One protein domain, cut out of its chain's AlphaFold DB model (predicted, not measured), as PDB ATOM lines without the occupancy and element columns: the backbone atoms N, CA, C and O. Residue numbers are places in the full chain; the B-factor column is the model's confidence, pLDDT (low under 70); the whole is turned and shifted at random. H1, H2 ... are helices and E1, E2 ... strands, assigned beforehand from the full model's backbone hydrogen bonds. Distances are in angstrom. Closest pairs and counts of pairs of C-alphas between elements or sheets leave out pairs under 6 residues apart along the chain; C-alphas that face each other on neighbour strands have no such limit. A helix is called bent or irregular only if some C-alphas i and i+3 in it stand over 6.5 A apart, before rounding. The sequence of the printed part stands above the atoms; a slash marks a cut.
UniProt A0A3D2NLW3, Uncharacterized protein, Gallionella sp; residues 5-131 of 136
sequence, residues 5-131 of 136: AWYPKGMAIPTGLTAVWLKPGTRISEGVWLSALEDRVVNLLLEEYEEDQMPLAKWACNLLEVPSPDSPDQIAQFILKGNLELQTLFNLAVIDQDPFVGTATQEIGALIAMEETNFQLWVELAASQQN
ATOM      1  N   ALA A   5     -48.479   2.143  16.673       96.62
ATOM      2  CA  ALA A   5     -48.169   1.470  15.421       96.62
ATOM      3  C   ALA A   5     -49.030   0.209  15.312       96.62
ATOM      4  O   ALA A   5     -49.113  -0.579  16.262       96.62
ATOM      5  N   TRP A   6     -49.665   0.014  14.162       96.75
ATOM      6  CA  TRP A   6     -50.557  -1.112  13.901       96.75
ATOM      7  C   TRP A   6     -50.404  -1.603  12.459       96.75
ATOM      8  O   TRP A   6     -50.022  -0.834  11.585       96.75
ATOM      9  N   TYR A   7     -50.710  -2.875  12.202       95.12
ATOM     10  CA  TYR A   7     -50.778  -3.441  10.853       95.12
ATOM     11  C   TYR A   7     -51.864  -4.532  10.774       95.12
ATOM     12  O   TYR A   7     -52.147  -5.182  11.791       95.12
ATOM     13  N   PRO A   8     -52.462  -4.768   9.592       93.44
ATOM     14  CA  PRO A   8     -53.436  -5.837   9.384       93.44
ATOM     15  C   PRO A   8     -52.777  -7.218   9.506       93.44
ATOM     16  O   PRO A   8     -51.910  -7.595   8.719       93.44
ATOM     17  N   LYS A   9     -53.199  -7.999  10.506       89.19
ATOM     18  CA  LYS A   9     -52.690  -9.362  10.736       89.19
ATOM     19  C   LYS A   9     -53.313 -10.349   9.755       89.19
ATOM     20  O   LYS A   9     -54.519 -10.323   9.554       89.19
ATOM     21  N   GLY A  10     -52.519 -11.282   9.235       85.12
ATOM     22  CA  GLY A  10     -53.013 -12.326   8.324       85.12
ATOM     23  C   GLY A  10     -53.055 -11.912   6.851       85.12
ATOM     24  O   GLY A  10     -53.633 -12.634   6.044       85.12
ATOM     25  N   MET A  11     -52.431 -10.780   6.503       89.75
ATOM     26  CA  MET A  11     -52.110 -10.443   5.118       89.75
ATOM     27  C   MET A  11     -50.761 -11.052   4.711       89.75
ATOM     28  O   MET A  11     -49.777 -10.918   5.438       89.75
ATOM     29  N   ALA A  12     -50.696 -11.667   3.531       87.81
ATOM     30  CA  ALA A  12     -49.469 -12.173   2.908       87.81
ATOM     31  C   ALA A  12     -48.613 -11.055   2.267       87.81
ATOM     32  O   ALA A  12     -48.061 -11.242   1.186       87.81
ATOM     33  N   ILE A  13     -48.530  -9.881   2.899       89.19
ATOM     34  CA  ILE A  13     -47.810  -8.702   2.392       89.19
ATOM     35  C   ILE A  13     -46.809  -8.233   3.451       89.19
ATOM     36  O   ILE A  13     -47.121  -8.296   4.644       89.19
ATOM     37  N   PRO A  14     -45.621  -7.738   3.051       92.62
ATOM     38  CA  PRO A  14     -44.654  -7.175   3.985       92.62
ATOM     39  C   PRO A  14     -45.262  -6.112   4.909       92.62
ATOM     40  O   PRO A  14     -45.898  -5.162   4.451       92.62
ATOM     41  N   THR A  15     -44.991  -6.210   6.212       94.56
ATOM     42  CA  THR A  15     -45.452  -5.237   7.221       94.56
ATOM     43  C   THR A  15     -45.002  -3.809   6.905       94.56
ATOM     44  O   THR A  15     -45.733  -2.858   7.173       94.56
ATOM     45  N   GLY A  16     -43.837  -3.651   6.265       94.88
ATOM     46  CA  GLY A  16     -43.344  -2.368   5.757       94.88
ATOM     47  C   GLY A  16     -44.345  -1.648   4.854       94.88
ATOM     48  O   GLY A  16     -44.448  -0.430   4.940       94.88
ATOM     49  N   LEU A  17     -45.167  -2.378   4.092       94.81
ATOM     50  CA  LEU A  17     -46.191  -1.806   3.212       94.81
ATOM     51  C   LEU A  17     -47.525  -1.519   3.905       94.81
ATOM     52  O   LEU A  17     -48.266  -0.661   3.438       94.81
ATOM     53  N   THR A  18     -47.845  -2.214   4.996       95.25
ATOM     54  CA  THR A  18     -49.195  -2.184   5.589       95.25
ATOM     55  C   THR A  18     -49.265  -1.533   6.970       95.25
ATOM     56  O   THR A  18     -50.367  -1.232   7.434       95.25
ATOM     57  N   ALA A  19     -48.126  -1.300   7.632       97.06
ATOM     58  CA  ALA A  19     -48.080  -0.639   8.934       97.06
ATOM     59  C   ALA A  19     -48.551   0.824   8.863       97.06
ATOM     60  O   ALA A  19     -48.354   1.503   7.858       97.06
ATOM     61  N   VAL A  20     -49.191   1.306   9.924       97.12
ATOM     62  CA  VAL A  20     -49.748   2.662  10.028       97.12
ATOM     63  C   VAL A  20     -49.709   3.165  11.469       97.12
ATOM     64  O   VAL A  20     -49.691   2.372  12.417       97.12
ATOM     65  N   TRP A  21     -49.763   4.488  11.636       96.81
ATOM     66  CA  TRP A  21     -50.051   5.126  12.920       96.81
ATOM     67  C   TRP A  21     -51.559   5.272  13.113       96.81
ATOM     68  O   TRP A  21     -52.270   5.741  12.228       96.81
ATOM     69  N   LEU A  22     -52.061   4.873  14.281       95.88
ATOM     70  CA  LEU A  22     -53.468   5.019  14.651       95.88
ATOM     71  C   LEU A  22     -53.606   5.594  16.057       95.88
ATOM     72  O   LEU A  22     -52.741   5.436  16.918       95.88
ATOM     73  N   LYS A  23     -54.754   6.212  16.340       94.19
ATOM     74  CA  LYS A  23     -55.084   6.615  17.711       94.19
ATOM     75  C   LYS A  23     -55.403   5.375  18.560       94.19
ATOM     76  O   LYS A  23     -56.119   4.487  18.079       94.19
ATOM     77  N   PRO A  24     -54.966   5.316  19.831       91.81
ATOM     78  CA  PRO A  24     -55.363   4.247  20.744       91.81
ATOM     79  C   PRO A  24     -56.888   4.119  20.833       91.81
ATOM     80  O   PRO A  24     -57.593   5.124  20.941       91.81
ATOM     81  N   GLY A  25     -57.407   2.892  20.801       88.44
ATOM     82  CA  GLY A  25     -58.851   2.657  20.895       88.44
ATOM     83  C   GLY A  25     -59.628   2.861  19.588       88.44
ATOM     84  O   GLY A  25     -60.852   2.730  19.595       88.44
ATOM     85  N   THR A  26     -58.954   3.155  18.470       94.06
ATOM     86  CA  THR A  26     -59.600   3.264  17.152       94.06
ATOM     87  C   THR A  26     -60.223   1.930  16.751       94.06
ATOM     88  O   THR A  26     -59.550   0.900  16.763       94.06
ATOM     89  N   ARG A  27     -61.505   1.939  16.370       95.12
ATOM     90  CA  ARG A  27     -62.148   0.770  15.761       95.12
ATOM     91  C   ARG A  27     -61.611   0.599  14.343       95.12
ATOM     92  O   ARG A  27     -61.718   1.524  13.539       95.12
ATOM     93  N   ILE A  28     -61.042  -0.564  14.058       93.56
ATOM     94  CA  ILE A  28     -60.446  -0.832  12.751       93.56
ATOM     95  C   ILE A  28     -61.553  -1.079  11.719       93.56
ATOM     96  O   ILE A  28     -62.603  -1.649  12.017       93.56
ATOM     97  N   SER A  29     -61.316  -0.569  10.516       93.94
ATOM     98  CA  SER A  29     -62.014  -0.904   9.275       93.94
ATOM     99  C   SER A  29     -61.039  -0.674   8.121       93.94
ATOM    100  O   SER A  29     -60.084   0.091   8.283       93.94
ATOM    101  N   GLU A  30     -61.289  -1.280   6.962       91.81
ATOM    102  CA  GLU A  30     -60.457  -1.090   5.767       91.81
ATOM    103  C   GLU A  30     -60.304   0.395   5.408       91.81
ATOM    104  O   GLU A  30     -59.193   0.868   5.205       91.81
ATOM    105  N   GLY A  31     -61.394   1.171   5.440       92.19
ATOM    106  CA  GLY A  31     -61.345   2.605   5.137       92.19
ATOM    107  C   GLY A  31     -60.513   3.423   6.134       92.19
ATOM    108  O   GLY A  31     -59.830   4.363   5.735       92.19
ATOM    109  N   VAL A  32     -60.530   3.059   7.422       94.38
ATOM    110  CA  VAL A  32     -59.677   3.701   8.442       94.38
ATOM    111  C   VAL A  32     -58.209   3.364   8.201       94.38
ATOM    112  O   VAL A  32     -57.362   4.249   8.283       94.38
ATOM    113  N   TRP A  33     -57.911   2.102   7.895       94.81
ATOM    114  CA  TRP A  33     -56.552   1.668   7.592       94.81
ATOM    115  C   TRP A  33     -56.021   2.319   6.313       94.81
ATOM    116  O   TRP A  33     -54.926   2.869   6.343       94.81
ATOM    117  N   LEU A  34     -56.803   2.336   5.232       93.69
ATOM    118  CA  LEU A  34     -56.404   2.941   3.963       93.69
ATOM    119  C   LEU A  34     -56.151   4.445   4.116       93.69
ATOM    120  O   LEU A  34     -55.150   4.944   3.617       93.69
ATOM    121  N   SER A  35     -56.998   5.154   4.870       93.50
ATOM    122  CA  SER A  35     -56.768   6.570   5.181       93.50
ATOM    123  C   SER A  35     -55.475   6.782   5.974       93.50
ATOM    124  O   SER A  35     -54.718   7.691   5.662       93.50
ATOM    125  N   ALA A  36     -55.194   5.942   6.973       95.44
ATOM    126  CA  ALA A  36     -53.955   6.043   7.745       95.44
ATOM    127  C   ALA A  36     -52.716   5.649   6.918       95.44
ATOM    128  O   ALA A  36     -51.616   6.147   7.157       95.44
ATOM    129  N   LEU A  37     -52.885   4.760   5.937       95.69
ATOM    130  CA  LEU A  37     -51.833   4.383   5.001       95.69
ATOM    131  C   LEU A  37     -51.542   5.512   4.008       95.69
ATOM    132  O   LEU A  37     -50.380   5.753   3.698       95.69
ATOM    133  N   GLU A  38     -52.567   6.242   3.565       94.62
ATOM    134  CA  GLU A  38     -52.392   7.465   2.777       94.62
ATOM    135  C   GLU A  38     -51.564   8.501   3.532       94.62
ATOM    136  O   GLU A  38     -50.548   8.961   3.007       94.62
ATOM    137  N   ASP A  39     -51.939   8.792   4.780       93.81
ATOM    138  CA  ASP A  39     -51.196   9.717   5.641       93.81
ATOM    139  C   ASP A  39     -49.738   9.267   5.804       93.81
ATOM    140  O   ASP A  39     -48.814  10.075   5.707       93.81
ATOM    141  N   ARG A  40     -49.508   7.961   5.989       94.50
ATOM    142  CA  ARG A  40     -48.155   7.403   6.077       94.50
ATOM    143  C   ARG A  40     -47.347   7.646   4.804       94.50
ATOM    144  O   ARG A  40     -46.210   8.090   4.911       94.50
ATOM    145  N   VAL A  41     -47.887   7.338   3.625       94.38
ATOM    146  CA  VAL A  41     -47.158   7.494   2.353       94.38
ATOM    147  C   VAL A  41     -46.784   8.958   2.113       94.38
ATOM    148  O   VAL A  41     -45.663   9.236   1.686       94.38
ATOM    149  N   VAL A  42     -47.683   9.893   2.437       92.38
ATOM    150  CA  VAL A  42     -47.381  11.332   2.373       92.38
ATOM    151  C   VAL A  42     -46.278  11.699   3.365       92.38
ATOM    152  O   VAL A  42     -45.307  12.340   2.976       92.38
ATOM    153  N   ASN A  43     -46.381  11.268   4.623       92.06
ATOM    154  CA  ASN A  43     -45.381  11.594   5.643       92.06
ATOM    155  C   ASN A  43     -43.996  11.046   5.292       92.06
ATOM    156  O   ASN A  43     -43.022  11.777   5.415       92.06
ATOM    157  N   LEU A  44     -43.910   9.819   4.772       93.06
ATOM    158  CA  LEU A  44     -42.647   9.250   4.298       93.06
ATOM    159  C   LEU A  44     -42.001  10.136   3.223       93.06
ATOM    160  O   LEU A  44     -40.802  10.398   3.281       93.06
ATOM    161  N   LEU A  45     -42.790  10.633   2.263       91.88
ATOM    162  CA  LEU A  45     -42.292  11.541   1.228       91.88
ATOM    163  C   LEU A  45     -41.789  12.866   1.824       91.88
ATOM    164  O   LEU A  45     -40.744  13.371   1.412       91.88
ATOM    165  N   LEU A  46     -42.544  13.437   2.767       89.50
ATOM    166  CA  LEU A  46     -42.216  14.715   3.402       89.50
ATOM    167  C   LEU A  46     -40.988  14.619   4.320       89.50
ATOM    168  O   LEU A  46     -40.233  15.584   4.415       89.50
ATOM    169  N   GLU A  47     -40.780  13.479   4.979       87.31
ATOM    170  CA  GLU A  47     -39.629  13.227   5.855       87.31
ATOM    171  C   GLU A  47     -38.326  13.027   5.071       87.31
ATOM    172  O   GLU A  47     -37.255  13.384   5.560       87.31
ATOM    173  N   GLU A  48     -38.394  12.470   3.859       83.12
ATOM    174  CA  GLU A  48     -37.196  12.151   3.079       83.12
ATOM    175  C   GLU A  48     -36.590  13.382   2.370       83.12
ATOM    176  O   GLU A  48     -35.377  13.421   2.156       83.12
ATOM    177  N   TYR A  49     -37.390  14.409   2.040       74.12
ATOM    178  CA  TYR A  49     -36.920  15.616   1.339       74.12
ATOM    179  C   TYR A  49     -37.535  16.915   1.891       74.12
ATOM    180  O   TYR A  49     -38.731  17.164   1.742       74.12
ATOM    181  N   GLU A  50     -36.692  17.799   2.440       68.56
ATOM    182  CA  GLU A  50     -37.119  19.092   3.010       68.56
ATOM    183  C   GLU A  50     -37.336  20.210   1.964       68.56
ATOM    184  O   GLU A  50     -38.135  21.112   2.209       68.56
ATOM    185  N   GLU A  51     -36.658  20.180   0.804       71.44
ATOM    186  CA  GLU A  51     -36.635  21.324  -0.138       71.44
ATOM    187  C   GLU A  51     -37.432  21.126  -1.449       71.44
ATOM    188  O   GLU A  51     -37.977  22.103  -1.962       71.44
ATOM    189  N   ASP A  52     -37.543  19.903  -1.992       81.00
ATOM    190  CA  ASP A  52     -38.376  19.603  -3.176       81.00
ATOM    191  C   ASP A  52     -38.755  18.110  -3.256       81.00
ATOM    192  O   ASP A  52     -37.933  17.262  -3.608       81.00
ATOM    193  N   GLN A  53     -40.017  17.777  -2.954       88.44
ATOM    194  CA  GLN A  53     -40.515  16.396  -3.004       88.44
ATOM    195  C   GLN A  53     -40.985  15.956  -4.402       88.44
ATOM    196  O   GLN A  53     -41.237  14.768  -4.626       88.44
ATOM    197  N   MET A  54     -41.127  16.875  -5.368       91.56
ATOM    198  CA  MET A  54     -41.739  16.552  -6.663       91.56
ATOM    199  C   MET A  54     -40.940  15.555  -7.514       91.56
ATOM    200  O   MET A  54     -41.573  14.695  -8.138       91.56
ATOM    201  N   PRO A  55     -39.596  15.614  -7.589       91.62
ATOM    202  CA  PRO A  55     -38.817  14.617  -8.319       91.62
ATOM    203  C   PRO A  55     -39.011  13.203  -7.764       91.62
ATOM    204  O   PRO A  55     -39.232  12.272  -8.538       91.62
ATOM    205  N   LEU A  56     -38.994  13.056  -6.435       91.00
ATOM    206  CA  LEU A  56     -39.184  11.773  -5.761       91.00
ATOM    207  C   LEU A  56     -40.619  11.255  -5.947       91.00
ATOM    208  O   LEU A  56     -40.820  10.084  -6.266       91.00
ATOM    209  N   ALA A  57     -41.613  12.143  -5.859       92.75
ATOM    210  CA  ALA A  57     -43.006  11.799  -6.113       92.75
ATOM    211  C   ALA A  57     -43.236  11.283  -7.542       92.75
ATOM    212  O   ALA A  57     -43.887  10.259  -7.755       92.75
ATOM    213  N   LYS A  58     -42.655  11.965  -8.536       93.12
ATOM    214  CA  LYS A  58     -42.722  11.553  -9.946       93.12
ATOM    215  C   LYS A  58     -41.996  10.238 -10.196       93.12
ATOM    216  O   LYS A  58     -42.510   9.408 -10.942       93.12
ATOM    217  N   TRP A  59     -40.830  10.042  -9.578       93.88
ATOM    218  CA  TRP A  59     -40.107   8.773  -9.641       93.88
ATOM    219  C   TRP A  59     -40.968   7.619  -9.116       93.88
ATOM    220  O   TRP A  59     -41.102   6.614  -9.809       93.88
ATOM    221  N   ALA A  60     -41.616   7.792  -7.962       94.19
ATOM    222  CA  ALA A  60     -42.445   6.749  -7.368       94.19
ATOM    223  C   ALA A  60     -43.658   6.401  -8.231       94.19
ATOM    224  O   ALA A  60     -43.926   5.226  -8.481       94.19
ATOM    225  N   CYS A  61     -44.359   7.414  -8.742       93.69
ATOM    226  CA  CYS A  61     -45.481   7.191  -9.645       93.69
ATOM    227  C   CYS A  61     -45.050   6.505 -10.946       93.69
ATOM    228  O   CYS A  61     -45.744   5.610 -11.413       93.69
ATOM    229  N   ASN A  62     -43.885   6.860 -11.494       93.62
ATOM    230  CA  ASN A  62     -43.337   6.183 -12.667       93.62
ATOM    231  C   ASN A  62     -42.962   4.721 -12.376       93.62
ATOM    232  O   ASN A  62     -43.240   3.857 -13.200       93.62
ATOM    233  N   LEU A  63     -42.344   4.438 -11.225       94.25
ATOM    234  CA  LEU A  63     -41.950   3.079 -10.840       94.25
ATOM    235  C   LEU A  63     -43.162   2.161 -10.616       94.25
ATOM    236  O   LEU A  63     -43.090   0.975 -10.913       94.25
ATOM    237  N   LEU A  64     -44.270   2.720 -10.127       93.31
ATOM    238  CA  LEU A  64     -45.539   2.016  -9.917       93.31
ATOM    239  C   LEU A  64     -46.498   2.110 -11.113       93.31
ATOM    240  O   LEU A  64     -47.670   1.762 -10.975       93.31
ATOM    241  N   GLU A  65     -46.025   2.630 -12.249       92.50
ATOM    242  CA  GLU A  65     -46.781   2.777 -13.500       92.50
ATOM    243  C   GLU A  65     -48.129   3.517 -13.349       92.50
ATOM    244  O   GLU A  65     -49.095   3.272 -14.075       92.50
ATOM    245  N   VAL A  66     -48.199   4.480 -12.424       92.75
ATOM    246  CA  VAL A  66     -49.372   5.337 -12.195       92.75
ATOM    247  C   VAL A  66     -49.151   6.761 -12.720       92.75
ATOM    248  O   VAL A  66     -48.009   7.195 -12.907       92.75
ATOM    249  N   PRO A  67     -50.228   7.536 -12.961       92.88
ATOM    250  CA  PRO A  67     -50.105   8.929 -13.376       92.88
ATOM    251  C   PRO A  67     -49.219   9.748 -12.433       92.88
ATOM    252  O   PRO A  67     -49.270   9.596 -11.213       92.88
ATOM    253  N   SER A  68     -48.410  10.634 -13.014       90.75
ATOM    254  CA  SER A  68     -47.578  11.556 -12.241       90.75
ATOM    255  C   SER A  68     -48.438  12.581 -11.495       90.75
ATOM    256  O   SER A  68     -49.395  13.091 -12.080       90.75
ATOM    257  N   PRO A  69     -48.079  12.933 -10.249       90.62
ATOM    258  CA  PRO A  69     -48.803  13.927  -9.484       90.62
ATOM    259  C   PRO A  69     -48.466  15.343  -9.953       90.62
ATOM    260  O   PRO A  69     -47.346  15.612 -10.400       90.62
ATOM    261  N   ASP A  70     -49.421  16.258  -9.781       89.62
ATOM    262  CA  ASP A  70     -49.208  17.697  -9.974       89.62
ATOM    263  C   ASP A  70     -48.706  18.380  -8.687       89.62
ATOM    264  O   ASP A  70     -48.107  19.454  -8.748       89.62
ATOM    265  N   SER A  71     -48.922  17.754  -7.523       87.38
ATOM    266  CA  SER A  71     -48.423  18.200  -6.217       87.38
ATOM    267  C   SER A  71     -48.089  17.016  -5.294       87.38
ATOM    268  O   SER A  71     -48.690  15.950  -5.448       87.38
ATOM    269  N   PRO A  72     -47.188  17.175  -4.300       83.94
ATOM    270  CA  PRO A  72     -46.793  16.080  -3.406       83.94
ATOM    271  C   PRO A  72     -47.976  15.454  -2.658       83.94
ATOM    272  O   PRO A  72     -48.050  14.237  -2.535       83.94
ATOM    273  N   ASP A  73     -48.963  16.259  -2.258       84.75
ATOM    274  CA  ASP A  73     -50.151  15.791  -1.525       84.75
ATOM    275  C   ASP A  73     -51.022  14.800  -2.320       84.75
ATOM    276  O   ASP A  73     -51.791  14.033  -1.743       84.75
ATOM    277  N   GLN A  74     -50.919  14.791  -3.654       88.62
ATOM    278  CA  GLN A  74     -51.669  13.859  -4.505       88.62
ATOM    279  C   GLN A  74     -51.037  12.465  -4.558       88.62
ATOM    280  O   GLN A  74     -51.649  11.533  -5.089       88.62
ATOM    281  N   ILE A  75     -49.818  12.296  -4.039       90.12
ATOM    282  CA  ILE A  75     -49.047  11.074  -4.248       90.12
ATOM    283  C   ILE A  75     -49.746   9.839  -3.689       90.12
ATOM    284  O   ILE A  75     -49.893   8.842  -4.393       90.12
ATOM    285  N   ALA A  76     -50.254   9.922  -2.459       89.44
ATOM    286  CA  ALA A  76     -50.941   8.813  -1.820       89.44
ATOM    287  C   ALA A  76     -52.229   8.460  -2.568       89.44
ATOM    288  O   ALA A  76     -52.550   7.285  -2.731       89.44
ATOM    289  N   GLN A  77     -52.928   9.462  -3.114       88.62
ATOM    290  CA  GLN A  77     -54.094   9.219  -3.953       88.62
ATOM    291  C   GLN A  77     -53.718   8.433  -5.214       88.62
ATOM    292  O   GLN A  77     -54.390   7.451  -5.518       88.62
ATOM    293  N   PHE A  78     -52.665   8.805  -5.946       90.62
ATOM    294  CA  PHE A  78     -52.284   8.066  -7.155       90.62
ATOM    295  C   PHE A  78     -51.714   6.679  -6.848       90.62
ATOM    296  O   PHE A  78     -52.106   5.710  -7.496       90.62
ATOM    297  N   ILE A  79     -50.853   6.570  -5.838       91.31
ATOM    298  CA  ILE A  79     -50.175   5.322  -5.474       91.31
ATOM    299  C   ILE A  79     -51.124   4.310  -4.829       91.31
ATOM    300  O   ILE A  79     -51.013   3.126  -5.120       91.31
ATOM    301  N   LEU A  80     -52.054   4.736  -3.971       89.12
ATOM    302  CA  LEU A  80     -52.943   3.813  -3.255       89.12
ATOM    303  C   LEU A  80     -54.303   3.696  -3.945       89.12
ATOM    304  O   LEU A  80     -54.725   2.597  -4.294       89.12
ATOM    305  N   LYS A  81     -54.990   4.820  -4.198       83.75
ATOM    306  CA  LYS A  81     -56.349   4.827  -4.783       83.75
ATOM    307  C   LYS A  81     -56.364   4.741  -6.313       83.75
ATOM    308  O   LYS A  81     -57.324   4.230  -6.886       83.75
ATOM    309  N   GLY A  82     -55.338   5.259  -6.979       83.81
ATOM    310  CA  GLY A  82     -55.193   5.209  -8.436       83.81
ATOM    311  C   GLY A  82     -54.577   3.905  -8.941       83.81
ATOM    312  O   GLY A  82     -54.754   3.564 -10.108       83.81
ATOM    313  N   ASN A  83     -53.895   3.162  -8.067       90.19
ATOM    314  CA  ASN A  83     -53.224   1.920  -8.414       90.19
ATOM    315  C   ASN A  83     -54.134   0.702  -8.180       90.19
ATOM    316  O   ASN A  83     -54.207   0.148  -7.078       90.19
ATOM    317  N   LEU A  84     -54.839   0.281  -9.233       87.81
ATOM    318  CA  LEU A  84     -55.734  -0.880  -9.184       87.81
ATOM    319  C   LEU A  84     -54.995  -2.182  -8.860       87.81
ATOM    320  O   LEU A  84     -55.569  -3.064  -8.219       87.81
ATOM    321  N   GLU A  85     -53.737  -2.312  -9.278       89.81
ATOM    322  CA  GLU A  85     -52.934  -3.507  -9.014       89.81
ATOM    323  C   GLU A  85     -52.576  -3.602  -7.537       89.81
ATOM    324  O   GLU A  85     -52.757  -4.658  -6.932       89.81
ATOM    325  N   LEU A  86     -52.162  -2.490  -6.922       90.00
ATOM    326  CA  LEU A  86     -51.861  -2.459  -5.491       90.00
ATOM    327  C   LEU A  86     -53.110  -2.722  -4.638       90.00
ATOM    328  O   LEU A  86     -53.055  -3.473  -3.666       90.00
ATOM    329  N   GLN A  87     -54.260  -2.165  -5.023       89.19
ATOM    330  CA  GLN A  87     -55.533  -2.466  -4.359       89.19
ATOM    331  C   GLN A  87     -55.918  -3.937  -4.500       89.19
ATOM    332  O   GLN A  87     -56.349  -4.567  -3.535       89.19
ATOM    333  N   THR A  88     -55.748  -4.500  -5.696       88.88
ATOM    334  CA  THR A  88     -56.010  -5.920  -5.941       88.88
ATOM    335  C   THR A  88     -55.089  -6.789  -5.091       88.88
ATOM    336  O   THR A  88     -55.561  -7.739  -4.472       88.88
ATOM    337  N   LEU A  89     -53.808  -6.427  -4.986       89.62
ATOM    338  CA  LEU A  89     -52.843  -7.091  -4.116       89.62
ATOM    339  C   LEU A  89     -53.305  -7.071  -2.652       89.62
ATOM    340  O   LEU A  89     -53.384  -8.133  -2.036       89.62
ATOM    341  N   PHE A  90     -53.656  -5.903  -2.099       90.69
ATOM    342  CA  PHE A  90     -54.133  -5.802  -0.712       90.69
ATOM    343  C   PHE A  90     -55.374  -6.663  -0.459       90.69
ATOM    344  O   PHE A  90     -55.445  -7.353   0.557       90.69
ATOM    345  N   ASN A  91     -56.308  -6.685  -1.409       87.75
ATOM    346  CA  ASN A  91     -57.528  -7.480  -1.306       87.75
ATOM    347  C   ASN A  91     -57.265  -8.990  -1.374       87.75
ATOM    348  O   ASN A  91     -57.868  -9.756  -0.623       87.75
ATOM    349  N   LEU A  92     -56.366  -9.430  -2.257       88.31
ATOM    350  CA  LEU A  92     -56.034 -10.848  -2.437       88.31
ATOM    351  C   LEU A  92     -55.079 -11.388  -1.370       88.31
ATOM    352  O   LEU A  92     -54.996 -12.599  -1.182       88.31
ATOM    353  N   ALA A  93     -54.357 -10.515  -0.670       87.00
ATOM    354  CA  ALA A  93     -53.408 -10.917   0.356       87.00
ATOM    355  C   ALA A  93     -54.055 -11.420   1.648       87.00
ATOM    356  O   ALA A  93     -53.348 -11.965   2.495       87.00
ATOM    357  N   VAL A  94     -55.362 -11.233   1.832       85.75
ATOM    358  CA  VAL A  94     -56.088 -11.740   3.000       85.75
ATOM    359  C   VAL A  94     -56.170 -13.266   2.921       85.75
ATOM    360  O   VAL A  94     -56.826 -13.808   2.036       85.75
ATOM    361  N   ILE A  95     -55.499 -13.963   3.845       78.38
ATOM    362  CA  ILE A  95     -55.367 -15.428   3.788       78.38
ATOM    363  C   ILE A  95     -56.592 -16.136   4.388       78.38
ATOM    364  O   ILE A  95     -57.214 -16.954   3.716       78.38
ATOM    365  N   ASP A  96     -56.943 -15.829   5.642       72.19
ATOM    366  CA  ASP A  96     -57.891 -16.654   6.417       72.19
ATOM    367  C   ASP A  96     -59.074 -15.874   7.006       72.19
ATOM    368  O   ASP A  96     -60.215 -16.337   6.973       72.19
ATOM    369  N   GLN A  97     -58.819 -14.701   7.586       80.31
ATOM    370  CA  GLN A  97     -59.811 -13.922   8.326       80.31
ATOM    371  C   GLN A  97     -59.733 -12.448   7.943       80.31
ATOM    372  O   GLN A  97     -58.658 -11.961   7.599       80.31
ATOM    373  N   ASP A  98     -60.857 -11.742   8.068       85.62
ATOM    374  CA  ASP A  98     -60.896 -10.289   7.912       85.62
ATOM    375  C   ASP A  98     -59.898  -9.638   8.897       85.62
ATOM    376  O   ASP A  98     -60.073  -9.755  10.119       85.62
ATOM    377  N   PRO A  99     -58.834  -8.978   8.398       88.00
ATOM    378  CA  PRO A  99     -57.789  -8.420   9.245       88.00
ATOM    379  C   PRO A  99     -58.223  -7.116   9.927       88.00
ATOM    380  O   PRO A  99     -57.509  -6.606  10.795       88.00
ATOM    381  N   PHE A 100     -59.386  -6.569   9.559       90.62
ATOM    382  CA  PHE A 100     -59.859  -5.261   9.998       90.62
ATOM    383  C   PHE A 100     -60.855  -5.324  11.165       90.62
ATOM    384  O   PHE A 100     -61.596  -4.375  11.413       90.62
ATOM    385  N   VAL A 101     -60.878  -6.427  11.916       85.44
ATOM    386  CA  VAL A 101     -61.828  -6.635  13.016       85.44
ATOM    387  C   VAL A 101     -61.250  -6.179  14.359       85.44
ATOM    388  O   VAL A 101     -60.158  -6.570  14.762       85.44
ATOM    389  N   GLY A 102     -62.043  -5.411  15.114       89.62
ATOM    390  CA  GLY A 102     -61.762  -5.069  16.511       89.62
ATOM    391  C   GLY A 102     -61.230  -3.651  16.713       89.62
ATOM    392  O   GLY A 102     -61.639  -2.710  16.030       89.62
ATOM    393  N   THR A 103     -60.360  -3.497  17.710       93.06
ATOM    394  CA  THR A 103     -59.814  -2.209  18.148       93.06
ATOM    395  C   THR A 103     -58.296  -2.223  18.029       93.06
ATOM    396  O   THR A 103     -57.663  -3.200  18.422       93.06
ATOM    397  N   ALA A 104     -57.723  -1.129  17.527       90.56
ATOM    398  CA  ALA A 104     -56.286  -0.948  17.375       90.56
ATOM    399  C   ALA A 104     -55.549  -1.130  18.713       90.56
ATOM    400  O   ALA A 104     -55.850  -0.448  19.703       90.56
ATOM    401  N   THR A 105     -54.551  -2.008  18.718       91.56
ATOM    402  CA  THR A 105     -53.591  -2.207  19.809       91.56
ATOM    403  C   THR A 105     -52.178  -2.010  19.279       91.56
ATOM    404  O   THR A 105     -51.933  -2.249  18.103       91.56
ATOM    405  N   GLN A 106     -51.250  -1.567  20.129       93.25
ATOM    406  CA  GLN A 106     -49.849  -1.421  19.734       93.25
ATOM    407  C   GLN A 106     -49.280  -2.764  19.267       93.25
ATOM    408  O   GLN A 106     -49.342  -3.755  19.998       93.25
ATOM    409  N   GLU A 107     -48.653  -2.769  18.095       93.88
ATOM    410  CA  GLU A 107     -47.948  -3.920  17.542       93.88
ATOM    411  C   GLU A 107     -46.458  -3.590  17.394       93.88
ATOM    412  O   GLU A 107     -46.083  -2.638  16.708       93.88
ATOM    413  N   ILE A 108     -45.582  -4.377  18.026       94.44
ATOM    414  CA  ILE A 108     -44.124  -4.142  17.973       94.44
ATOM    415  C   ILE A 108     -43.603  -4.298  16.538       94.44
ATOM    416  O   ILE A 108     -42.788  -3.502  16.091       94.44
ATOM    417  N   GLY A 109     -44.121  -5.279  15.791       94.69
ATOM    418  CA  GLY A 109     -43.748  -5.481  14.390       94.69
ATOM    419  C   GLY A 109     -44.125  -4.306  13.484       94.69
ATOM    420  O   GLY A 109     -43.372  -3.996  12.569       94.69
ATOM    421  N   ALA A 110     -45.243  -3.617  13.758       95.81
ATOM    422  CA  ALA A 110     -45.554  -2.377  13.049       95.81
ATOM    423  C   ALA A 110     -44.562  -1.282  13.418       95.81
ATOM    424  O   ALA A 110     -44.074  -0.617  12.521       95.81
ATOM    425  N   LEU A 111     -44.241  -1.110  14.703       95.69
ATOM    426  CA  LEU A 111     -43.309  -0.067  15.139       95.69
ATOM    427  C   LEU A 111     -41.954  -0.187  14.431       95.69
ATOM    428  O   LEU A 111     -41.499   0.777  13.830       95.69
ATOM    429  N   ILE A 112     -41.378  -1.390  14.428       96.00
ATOM    430  CA  ILE A 112     -40.112  -1.673  13.736       96.00
ATOM    431  C   ILE A 112     -40.243  -1.364  12.240       96.00
ATOM    432  O   ILE A 112     -39.423  -0.648  11.679       96.00
ATOM    433  N   ALA A 113     -41.313  -1.834  11.593       95.44
ATOM    434  CA  ALA A 113     -41.532  -1.583  10.172       95.44
ATOM    435  C   ALA A 113     -41.700  -0.089   9.843       95.44
ATOM    436  O   ALA A 113     -41.267   0.348   8.780       95.44
ATOM    437  N   MET A 114     -42.322   0.691  10.733       94.88
ATOM    438  CA  MET A 114     -42.452   2.142  10.583       94.88
ATOM    439  C   MET A 114     -41.092   2.844  10.684       94.88
ATOM    440  O   MET A 114     -40.868   3.798   9.951       94.88
ATOM    441  N   GLU A 115     -40.194   2.370  11.551       93.56
ATOM    442  CA  GLU A 115     -38.848   2.938  11.740       93.56
ATOM    443  C   GLU A 115     -37.870   2.544  10.620       93.56
ATOM    444  O   GLU A 115     -36.993   3.325  10.256       93.56
ATOM    445  N   GLU A 116     -38.009   1.338  10.065       94.94
ATOM    446  CA  GLU A 116     -37.081   0.790   9.065       94.94
ATOM    447  C   GLU A 116     -37.471   1.110   7.612       94.94
ATOM    448  O   GLU A 116     -36.652   0.946   6.707       94.94
ATOM    449  N   THR A 117     -38.710   1.546   7.363       95.62
ATOM    450  CA  THR A 117     -39.215   1.775   6.001       95.62
ATOM    451  C   THR A 117     -39.269   3.264   5.680       95.62
ATOM    452  O   THR A 117     -40.196   3.942   6.116       95.62
ATOM    453  N   ASN A 118     -38.326   3.750   4.870       94.94
ATOM    454  CA  ASN A 118     -38.397   5.081   4.256       94.94
ATOM    455  C   ASN A 118     -39.271   5.080   2.984       94.94
ATOM    456  O   ASN A 118     -39.806   4.038   2.587       94.94
ATOM    457  N   PHE A 119     -39.442   6.240   2.345       94.25
ATOM    458  CA  PHE A 119     -40.321   6.369   1.185       94.25
ATOM    459  C   PHE A 119     -39.826   5.534   0.007       94.25
ATOM    460  O   PHE A 119     -40.602   4.768  -0.569       94.25
ATOM    461  N   GLN A 120     -38.535   5.630  -0.322       94.81
ATOM    462  CA  GLN A 120     -37.963   4.874  -1.435       94.81
ATOM    463  C   GLN A 120     -38.171   3.359  -1.267       94.81
ATOM    464  O   GLN A 120     -38.688   2.705  -2.176       94.81
ATOM    465  N   LEU A 121     -37.851   2.813  -0.088       95.12
ATOM    466  CA  LEU A 121     -38.025   1.390   0.206       95.12
ATOM    467  C   LEU A 121     -39.499   0.976   0.151       95.12
ATOM    468  O   LEU A 121     -39.814  -0.099  -0.357       95.12
ATOM    469  N   TRP A 122     -40.416   1.817   0.640       95.62
ATOM    470  CA  TRP A 122     -41.849   1.535   0.556       95.62
ATOM    471  C   TRP A 122     -42.297   1.369  -0.903       95.62
ATOM    472  O   TRP A 122     -42.981   0.403  -1.241       95.62
ATOM    473  N   VAL A 123     -41.874   2.273  -1.789       95.00
ATOM    474  CA  VAL A 123     -42.244   2.236  -3.212       95.00
ATOM    475  C   VAL A 123     -41.632   1.022  -3.912       95.00
ATOM    476  O   VAL A 123     -42.330   0.330  -4.654       95.00
ATOM    477  N   GLU A 124     -40.357   0.723  -3.659       94.44
ATOM    478  CA  GLU A 124     -39.678  -0.450  -4.224       94.44
ATOM    479  C   GLU A 124     -40.349  -1.759  -3.786       94.44
ATOM    480  O   GLU A 124     -40.584  -2.649  -4.610       94.44
ATOM    481  N   LEU A 125     -40.727  -1.860  -2.507       93.69
ATOM    482  CA  LEU A 125     -41.501  -2.988  -2.004       93.69
ATOM    483  C   LEU A 125     -42.838  -3.097  -2.744       93.69
ATOM    484  O   LEU A 125     -43.159  -4.185  -3.216       93.69
ATOM    485  N   ALA A 126     -43.588  -2.002  -2.897       93.38
ATOM    486  CA  ALA A 126     -44.876  -2.013  -3.591       93.38
ATOM    487  C   ALA A 126     -44.732  -2.472  -5.054       93.38
ATOM    488  O   ALA A 126     -45.474  -3.352  -5.494       93.38
ATOM    489  N   ALA A 127     -43.721  -1.969  -5.766       92.69
ATOM    490  CA  ALA A 127     -43.431  -2.357  -7.145       92.69
ATOM    491  C   ALA A 127     -43.061  -3.848  -7.263       92.69
ATOM    492  O   ALA A 127     -43.546  -4.550  -8.155       92.69
ATOM    493  N   SER A 128     -42.256  -4.368  -6.327       90.31
ATOM    494  CA  SER A 128     -41.858  -5.786  -6.312       90.31
ATOM    495  C   SER A 128     -43.041  -6.747  -6.141       90.31
ATOM    496  O   SER A 128     -42.997  -7.874  -6.631       90.31
ATOM    497  N   GLN A 129     -44.107  -6.310  -5.462       86.06
ATOM    498  CA  GLN A 129     -45.305  -7.126  -5.268       86.06
ATOM    499  C   GLN A 129     -46.225  -7.131  -6.499       86.06
ATOM    500  O   GLN A 129     -46.941  -8.107  -6.712       86.06
ATOM    501  N   GLN A 130     -46.207  -6.069  -7.311       79.31
ATOM    502  CA  GLN A 130     -46.998  -5.967  -8.547       79.31
ATOM    503  C   GLN A 130     -46.413  -6.814  -9.679       79.31
ATOM    504  O   GLN A 130     -47.154  -7.429 -10.442       79.31
ATOM    505  N   ASN A 131     -45.082  -6.912  -9.740       68.25
ATOM    506  CA  ASN A 131     -44.360  -7.696 -10.739       68.25
ATOM    507  C   ASN A 131     -43.497  -8.794 -10.090       68.25
ATOM    508  O   ASN A 131     -42.268  -8.689 -10.075       68.25
TER     509      ASN A 131
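What this domain is: This is residues 5 to 131 of the 136 residues of an uncharacterized protein of Gallionella sp (UniProt A0A3D2NLW3). Three helices, H3, H4 and H7, run roughly the same way, with H3 touching both H4 and H7; the long helix H2 packs steeply on H4 with its residues 38 to 45 and meets the first residue of H7, Phe 119, while H5 makes a corner with the other end of H7, at residues 126 to 130. On the other side of the body, the short H1, the short strand E1 and the helix H6 gather together, and the long link of residues 93 to 107 loops from H5 round to H6. The printed part has 127 residues with seven named helices and one named strand, in the order H1, E1, H2, H3, H4, H5, H6, H7; the class is mostly helix. The whole is compact, with a radius of gyration of the C-alphas of 14.0 A and spans of 38 by 29 by 22 A.

Where its parts are: H1 is residues 15 to 18, beginning at C-alpha 15 at (-45.452, -5.237, 7.221). E1 is residues 20 to 22. H2, residues 30 to 48, is 26.9 A long from its first C-alpha at (-60.457, -1.090, 5.767). H3 is residues 54 to 63, 14.1 A, and H4 is residues 72 to 81, 14.8 A. H4 is irregular: C-alphas 73 and 76 are 7.0 A apart. H5 is residues 84 to 92, H6 residues 108 to 116, and H7 residues 119 to 130, 17.1 A, ending at C-alpha 130 at (-46.998, -5.967, -8.547).

How they stand to each other: H7 is the hub, touching H1, H2, H3 and H5. With residues 122 to 126 alone it touches H1, the closest C-alphas being those of Leu 17 and Trp 122, 6.1 A apart. H1 also touches H6, closest at the C-alphas of Gly 16 and Ala 113, 4.8 A. E1 pairs with no named strand, but its residues 20 to 21 pair antiparallel with residues 5 to 6. H2 touches H7 at a steep tilt of 48 degrees, opposite ways, closest at the C-alphas of Leu 44 and Phe 119, 4.8 A. H2 touches H4 with residues 38 to 45 alone, at a steep tilt of 39 degrees, opposite ways; the C-alphas of Glu 38 and Ala 76 are closest, 5.0 A. H3 touches H7 at a shallow tilt of 16 degrees, the same way, closest at the C-alphas of Ala 60 and Val 123, 6.1 A. H3 touches H4 at a shallow tilt of 17 degrees, the same way, closest at the C-alphas of Met 54 and Pro 72, 6.0 A. H4 and H5 touch only at the corner, closest at the C-alphas of Leu 80 and Leu 86, 6.7 A. H5 is about perpendicular to H7, at 75 degrees, and touches it closest at the C-alphas of Glu 85 and Gln 130, 6.4 A. H4 and H7 are apart. In H2, H3, H5, H6 and H7 every O i to N i+4 pair is within hydrogen-bond range; in H4 4 of 6 are, and H1 is too short for such a pair.

The domain as a whole: The two C-alphas farthest apart are those of Glu 51 and Asp 96, 44.0 A. The printed part has no cut. The link from H5 to H6, 15 residues, is long. The mean pLDDT of the printed part is 90.7, and residues 50 and 131 are under 70.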